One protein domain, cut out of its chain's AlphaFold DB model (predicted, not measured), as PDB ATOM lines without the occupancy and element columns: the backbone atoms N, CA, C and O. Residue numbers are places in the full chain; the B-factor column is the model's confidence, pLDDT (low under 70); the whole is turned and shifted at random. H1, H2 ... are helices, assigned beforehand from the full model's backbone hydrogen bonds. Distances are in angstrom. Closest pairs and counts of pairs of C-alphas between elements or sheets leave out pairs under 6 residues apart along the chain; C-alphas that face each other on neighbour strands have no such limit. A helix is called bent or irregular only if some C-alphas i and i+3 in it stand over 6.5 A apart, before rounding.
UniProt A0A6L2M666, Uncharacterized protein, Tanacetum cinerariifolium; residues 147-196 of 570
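Overview. This is residues 147 to 196 of the 570 residues of an uncharacterized protein of Tanacetum cinerariifolium (UniProt A0A6L2M666). Two helices, H2 and H1, lie antiparallel in a helical hairpin, slipped lengthwise past each other and only loosely joined, and a third helix, H3, runs back alongside at a distance with an open gap between it and the pair. H2, the longest helix, runs along the long axis of the model, and beyond its last residue a long link makes a wide turn at one end of the model, where residues 176 to 182 stick out, before folding back to H3. The printed part has 50 residues with three named helices, in the order H1, H2, H3 along the chain, and no named strand, and the class is all helix. The whole is loose, with a radius of gyration of the C-alphas of 12.2 A, and its outline is elongated, spanning 36 by 18 by 15 A along the three main axes.

Arrangement. H2, residues 163 to 175, is the longest helix by residues. Before it in the chain comes H1, residues 147 to 156, and the two only just touch, with 3 pairs of C-alphas within 8 A. Their closest C-alphas are those of Ile 151 and Tyr 163, 7.4 A apart. Their centres are 14.2 A apart. The lines of H1 and H2 stand at a shallow tilt of 9 degrees, and the two helices run opposite ways. Together they form a hairpin, a helical one, joined by a short link of 6 residues. H3, residues 187 to 196, touches no helix. H1 and H3 are apart, with no C-alpha of the one within 8 A of the other. H2 and H3 are also apart, though they follow each other in the chain. In the backbone, every pair of O of residue i and N of residue i+4 is within hydrogen-bond range in H1 and H2, while in H3 it is 3 of 6 such pairs, with a mean distance of 3.8 A.

Along the chain. H2 has 13 residues, from Tyr 163, whose C-alpha is at (-30.466, 51.995, 31.124), to Leu 175, whose C-alpha is at (-40.541, 47.345, 45.814), and measures 18.4 A from first to last C-alpha. H1 has 10 residues, from Lys 147 to Ala 156, and begins with C-alpha 147 at (-40.771, 53.302, 31.310); it measures 14.0 A. Along H2 the z values rise overall, and along H1 they fall. H3 has 10 residues, from Pro 187 to His 196, and ends with C-alpha 196 at (-29.182, 43.294, 20.349); it measures 15.1 A. H3 is neither bent nor irregular, but only just: C-alphas 189 and 192 are 6.4 A apart.

Size, cuts and confidence. The two C-alphas farthest apart are those of Glu 158 and Lys 178, at 35.6 A; Glu 158 lies in the link from H1 to H2 and Lys 178 in the link from H2 to H3. The C-alphas of Lys 147 and His 196, the first and last printed, are 18.8 A apart. The link from H2 to H3 is long, with 11 residues, and within it residues 178 to 182 are part of the stretch 176 to 182 that stands free. The printed part has no cut, and in the full chain of 570 residues it begins at residue 147 and ends at residue 196. The mean pLDDT of the printed part is 71.8. Residues 178 to 196 are under 70, and they include the whole of H3, whose mean pLDDT is 47. H1 and H2 have mean pLDDT values of 84 and 85.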
ATOM      1  N   LYS A 147     -42.212  53.581  31.262       81.81
ATOM      2  CA  LYS A 147     -40.771  53.302  31.310       81.81
ATOM      3  C   LYS A 147     -40.315  52.357  30.198       81.81
ATOM      4  O   LYS A 147     -39.230  52.562  29.670       81.81
ATOM      5  N   ASP A 148     -41.141  51.388  29.812       81.38
ATOM      6  CA  ASP A 148     -40.872  50.531  28.652       81.38
ATOM      7  C   ASP A 148     -40.916  51.376  27.374       81.38
ATOM      8  O   ASP A 148     -40.000  51.306  26.561       81.38
ATOM      9  N   ALA A 149     -41.895  52.281  27.263       79.75
ATOM     10  CA  ALA A 149     -41.959  53.262  26.180       79.75
ATOM     11  C   ALA A 149     -40.732  54.197  26.159       79.75
ATOM     12  O   ALA A 149     -40.206  54.480  25.086       79.75
ATOM     13  N   THR A 150     -40.233  54.639  27.323       84.31
ATOM     14  CA  THR A 150     -38.984  55.417  27.411       84.31
ATOM     15  C   THR A 150     -37.779  54.613  26.926       84.31
ATOM     16  O   THR A 150     -36.992  55.138  26.147       84.31
ATOM     17  N   ILE A 151     -37.626  53.354  27.350       88.12
ATOM     18  CA  ILE A 151     -36.502  52.504  26.927       88.12
ATOM     19  C   ILE A 151     -36.567  52.255  25.415       88.12
ATOM     20  O   ILE A 151     -35.566  52.445  24.731       88.12
ATOM     21  N   LEU A 152     -37.744  51.921  24.880       85.62
ATOM     22  CA  LEU A 152     -37.972  51.745  23.442       85.62
ATOM     23  C   LEU A 152     -37.669  53.019  22.645       85.62
ATOM     24  O   LEU A 152     -37.008  52.944  21.614       85.62
ATOM     25  N   TYR A 153     -38.095  54.186  23.130       89.06
ATOM     26  CA  TYR A 153     -37.796  55.469  22.496       89.06
ATOM     27  C   TYR A 153     -36.292  55.764  22.477       89.06
ATOM     28  O   TYR A 153     -35.765  56.183  21.449       89.06
ATOM     29  N   CYS A 154     -35.589  55.543  23.590       90.94
ATOM     30  CA  CYS A 154     -34.147  55.771  23.667       90.94
ATOM     31  C   CYS A 154     -33.368  54.827  22.743       90.94
ATOM     32  O   CYS A 154     -32.450  55.284  22.069       90.94
ATOM     33  N   LEU A 155     -33.784  53.559  22.650       86.00
ATOM     34  CA  LEU A 155     -33.201  52.583  21.727       86.00
ATOM     35  C   LEU A 155     -33.468  52.949  20.261       86.00
ATOM     36  O   LEU A 155     -32.552  52.899  19.450       86.00
ATOM     37  N   ALA A 156     -34.695  53.353  19.920       76.94
ATOM     38  CA  ALA A 156     -35.078  53.688  18.546       76.94
ATOM     39  C   ALA A 156     -34.412  54.967  18.010       76.94
ATOM     40  O   ALA A 156     -34.297  55.128  16.801       76.94
ATOM     41  N   ASN A 157     -33.997  55.874  18.896       87.38
ATOM     42  CA  ASN A 157     -33.377  57.150  18.534       87.38
ATOM     43  C   ASN A 157     -31.884  57.214  18.904       87.38
ATOM     44  O   ASN A 157     -31.328  58.307  18.954       87.38
ATOM     45  N   GLU A 158     -31.266  56.073  19.236       89.62
ATOM     46  CA  GLU A 158     -29.847  55.962  19.624       89.62
ATOM     47  C   GLU A 158     -29.417  56.946  20.733       89.62
ATOM     48  O   GLU A 158     -28.273  57.399  20.819       89.62
ATOM     49  N   VAL A 159     -30.343  57.292  21.631       91.50
ATOM     50  CA  VAL A 159     -30.059  58.224  22.723       91.50
ATOM     51  C   VAL A 159     -29.216  57.496  23.764       91.50
ATOM     52  O   VAL A 159     -29.656  56.503  24.348       91.50
ATOM     53  N   LYS A 160     -28.016  58.017  24.052       88.75
ATOM     54  CA  LYS A 160     -27.180  57.520  25.154       88.75
ATOM     55  C   LYS A 160     -27.882  57.763  26.486       88.75
ATOM     56  O   LYS A 160     -27.948  58.891  26.976       88.75
ATOM     57  N   VAL A 161     -28.402  56.690  27.065       92.25
ATOM     58  CA  VAL A 161     -29.086  56.695  28.353       92.25
ATOM     59  C   VAL A 161     -28.508  55.595  29.227       92.25
ATOM     60  O   VAL A 161     -28.203  54.502  28.763       92.25
ATOM     61  N   ASP A 162     -28.371  55.896  30.512       91.12
ATOM     62  CA  ASP A 162     -28.026  54.926  31.541       91.12
ATOM     63  C   ASP A 162     -29.249  54.030  31.823       91.12
ATOM     64  O   ASP A 162     -30.118  54.335  32.651       91.12
ATOM     65  N   TYR A 163     -29.363  52.954  31.040       88.25
ATOM     66  CA  TYR A 163     -30.466  51.995  31.124       88.25
ATOM     67  C   TYR A 163     -30.495  51.274  32.472       88.25
ATOM     68  O   TYR A 163     -31.579  51.013  33.002       88.25
ATOM     69  N   GLU A 164     -29.326  51.025  33.061       87.25
ATOM     70  CA  GLU A 164     -29.184  50.430  34.385       87.25
ATOM     71  C   GLU A 164     -29.905  51.284  35.436       87.25
ATOM     72  O   GLU A 164     -30.762  50.791  36.176       87.25
ATOM     73  N   LYS A 165     -29.678  52.599  35.429       89.00
ATOM     74  CA  LYS A 165     -30.351  53.534  36.340       89.00
ATOM     75  C   LYS A 165     -31.865  53.590  36.147       89.00
ATOM     76  O   LYS A 165     -32.600  53.756  37.127       89.00
ATOM     77  N   ILE A 166     -32.362  53.463  34.915       86.25
ATOM     78  CA  ILE A 166     -33.807  53.428  34.629       86.25
ATOM     79  C   ILE A 166     -34.438  52.145  35.178       86.25
ATOM     80  O   ILE A 166     -35.493  52.205  35.823       86.25
ATOM     81  N   ILE A 167     -33.785  51.004  34.961       85.31
ATOM     82  CA  ILE A 167     -34.239  49.694  35.430       85.31
ATOM     83  C   ILE A 167     -34.220  49.656  36.962       85.31
ATOM     84  O   ILE A 167     -35.254  49.367  37.570       85.31
ATOM     85  N   TRP A 168     -33.121  50.065  37.602       87.69
ATOM     86  CA  TRP A 168     -33.003  50.104  39.064       87.69
ATOM     87  C   TRP A 168     -34.025  51.025  39.721       87.69
ATOM     88  O   TRP A 168     -34.708  50.614  40.661       87.69
ATOM     89  N   LYS A 169     -34.225  52.245  39.198       85.88
ATOM     90  CA  LYS A 169     -35.287  53.139  39.694       85.88
ATOM     91  C   LYS A 169     -36.669  52.505  39.591       85.88
ATOM     92  O   LYS A 169     -37.536  52.783  40.419       85.88
ATOM     93  N   ASN A 170     -36.916  51.683  38.572       84.31
ATOM     94  CA  ASN A 170     -38.189  50.991  38.429       84.31
ATOM     95  C   ASN A 170     -38.361  49.877  39.456       84.31
ATOM     96  O   ASN A 170     -39.420  49.794  40.076       84.31
ATOM     97  N   VAL A 171     -37.322  49.072  39.662       80.81
ATOM     98  CA  VAL A 171     -37.306  48.003  40.664       80.81
ATOM     99  C   VAL A 171     -37.523  48.584  42.061       80.81
ATOM    100  O   VAL A 171     -38.465  48.182  42.737       80.81
ATOM    101  N   ILE A 172     -36.756  49.608  42.449       83.12
ATOM    102  CA  ILE A 172     -36.887  50.276  43.755       83.12
ATOM    103  C   ILE A 172     -38.293  50.864  43.934       83.12
ATOM    104  O   ILE A 172     -38.929  50.661  44.965       83.12
ATOM    105  N   HIS A 173     -38.827  51.552  42.919       85.00
ATOM    106  CA  HIS A 173     -40.177  52.117  42.990       85.00
ATOM    107  C   HIS A 173     -41.263  51.043  43.161       85.00
ATOM    108  O   HIS A 173     -42.206  51.251  43.922       85.00
ATOM    109  N   LYS A 174     -41.138  49.901  42.471       82.94
ATOM    110  CA  LYS A 174     -42.083  48.782  42.590       82.94
ATOM    111  C   LYS A 174     -41.977  48.083  43.947       82.94
ATOM    112  O   LYS A 174     -43.008  47.741  44.512       82.94
ATOM    113  N   LEU A 175     -40.767  47.928  44.487       77.38
ATOM    114  CA  LEU A 175     -40.541  47.345  45.814       77.38
ATOM    115  C   LEU A 175     -41.065  48.240  46.950       77.38
ATOM    116  O   LEU A 175     -41.540  47.729  47.958       77.38
ATOM    117  N   ASN A 176     -41.046  49.563  46.767       80.75
ATOM    118  CA  ASN A 176     -41.517  50.524  47.771       80.75
ATOM    119  C   ASN A 176     -43.042  50.749  47.773       80.75
ATOM    120  O   ASN A 176     -43.564  51.417  48.669       80.75
ATOM    121  N   LYS A 177     -43.789  50.222  46.794       88.38
ATOM    122  CA  LYS A 177     -45.257  50.313  46.795       88.38
ATOM    123  C   LYS A 177     -45.846  49.351  47.835       88.38
ATOM    124  O   LYS A 177     -45.633  48.146  47.778       88.38
ATOM    125  N   LYS A 178     -46.656  49.884  48.761       68.75
ATOM    126  CA  LYS A 178     -47.324  49.116  49.837       68.75
ATOM    127  C   LYS A 178     -48.332  48.076  49.332       68.75
ATOM    128  O   LYS A 178     -48.642  47.121  50.038       68.75
ATOM    129  N   THR A 179     -48.863  48.255  48.128       64.06
ATOM    130  CA  THR A 179     -49.779  47.306  47.494       64.06
ATOM    131  C   THR A 179     -48.972  46.251  46.749       64.06
ATOM    132  O   THR A 179     -48.254  46.589  45.808       64.06
ATOM    133  N   ARG A 180     -49.097  44.977  47.154       44.50
ATOM    134  CA  ARG A 180     -48.507  43.816  46.464       44.50
ATOM    135  C   ARG A 180     -49.116  43.662  45.060       44.50
ATOM    136  O   ARG A 180     -49.984  42.823  44.841       44.50
ATOM    137  N   GLU A 181     -48.686  44.479  44.103       58.06
ATOM    138  CA  GLU A 181     -48.865  44.182  42.681       58.06
ATOM    139  C   GLU A 181     -48.052  42.907  42.379       58.06
ATOM    140  O   GLU A 181     -46.902  42.786  42.807       58.06
ATOM    141  N   LYS A 182     -48.651  41.918  41.695       51.91
ATOM    142  CA  LYS A 182     -47.957  40.674  41.316       51.91
ATOM    143  C   LYS A 182     -46.724  41.039  40.482       51.91
ATOM    144  O   LYS A 182     -46.854  41.556  39.374       51.91
ATOM    145  N   ILE A 183     -45.535  40.790  41.026       47.44
ATOM    146  CA  ILE A 183     -44.264  41.052  40.349       47.44
ATOM    147  C   ILE A 183     -44.157  40.071  39.179       47.44
ATOM    148  O   ILE A 183     -43.891  38.888  39.372       47.44
ATOM    149  N   VAL A 184     -44.377  40.558  37.959       41.84
ATOM    150  CA  VAL A 184     -43.964  39.838  36.752       41.84
ATOM    151  C   VAL A 184     -42.436  39.922  36.696       41.84
ATOM    152  O   VAL A 184     -41.899  41.035  36.726       41.84
ATOM    153  N   PRO A 185     -41.711  38.793  36.664       44.34
ATOM    154  CA  PRO A 185     -40.262  38.831  36.696       44.34
ATOM    155  C   PRO A 185     -39.732  39.459  35.392       44.34
ATOM    156  O   PRO A 185     -40.079  39.048  34.282       44.34
ATOM    157  N   PHE A 186     -38.845  40.446  35.555       43.72
ATOM    158  CA  PHE A 186     -38.095  41.154  34.508       43.72
ATOM    159  C   PHE A 186     -37.262  40.308  33.506       43.72
ATOM    160  O   PHE A 186     -36.973  40.848  32.434       43.72
ATOM    161  N   PRO A 187     -36.887  39.024  33.731       41.44
ATOM    162  CA  PRO A 187     -35.992  38.306  32.817       41.44
ATOM    163  C   PRO A 187     -36.533  38.128  31.393       41.44
ATOM    164  O   PRO A 187     -35.752  38.033  30.452       41.44
ATOM    165  N   ARG A 188     -37.860  38.103  31.194       43.22
ATOM    166  CA  ARG A 188     -38.436  37.854  29.859       43.22
ATOM    167  C   ARG A 188     -38.278  39.042  28.903       43.22
ATOM    168  O   ARG A 188     -38.071  38.818  27.715       43.22
ATOM    169  N   PHE A 189     -38.288  40.276  29.411       49.72
ATOM    170  CA  PHE A 189     -38.223  41.490  28.584       49.72
ATOM    171  C   PHE A 189     -36.795  41.981  28.306       49.72
ATOM    172  O   PHE A 189     -36.560  42.604  27.276       49.72
ATOM    173  N   LEU A 190     -35.822  41.647  29.162       45.62
ATOM    174  CA  LEU A 190     -34.413  42.022  28.963       45.62
ATOM    175  C   LEU A 190     -33.674  41.127  27.953       45.62
ATOM    176  O   LEU A 190     -32.589  41.482  27.500       45.62
ATOM    177  N   SER A 191     -34.275  40.005  27.542       49.41
ATOM    178  CA  SER A 191     -33.684  39.094  26.555       49.41
ATOM    179  C   SER A 191     -33.542  39.711  25.153       49.41
ATOM    180  O   SER A 191     -32.584  39.399  24.449       49.41
ATOM    181  N   LEU A 192     -34.447  40.617  24.757       46.69
ATOM    182  CA  LEU A 192     -34.411  41.289  23.451       46.69
ATOM    183  C   LEU A 192     -33.309  42.367  23.374       46.69
ATOM    184  O   LEU A 192     -32.526  42.329  22.424       46.69
ATOM    185  N   PRO A 193     -33.194  43.291  24.355       49.56
ATOM    186  CA  PRO A 193     -32.116  44.280  24.378       49.56
ATOM    187  C   PRO A 193     -30.727  43.650  24.537       49.56
ATOM    188  O   PRO A 193     -29.811  44.031  23.815       49.56
ATOM    189  N   LEU A 194     -30.573  42.638  25.405       48.47
ATOM    190  CA  LEU A 194     -29.293  41.941  25.591       48.47
ATOM    191  C   LEU A 194     -28.844  41.218  24.316       48.47
ATOM    192  O   LEU A 194     -27.678  41.295  23.950       48.47
ATOM    193  N   LYS A 195     -29.767  40.594  23.574       48.44
ATOM    194  CA  LYS A 195     -29.459  39.967  22.280       48.44
ATOM    195  C   LYS A 195     -29.039  40.983  21.208       48.44
ATOM    196  O   LYS A 195     -28.244  40.642  20.337       48.44
ATOM    197  N   HIS A 196     -29.546  42.215  21.273       47.81
ATOM    198  CA  HIS A 196     -29.182  43.294  20.349       47.81
ATOM    199  C   HIS A 196     -27.891  44.037  20.716       47.81
ATOM    200  O   HIS A 196     -27.315  44.661  19.832       47.81
TER     201      HIS A 196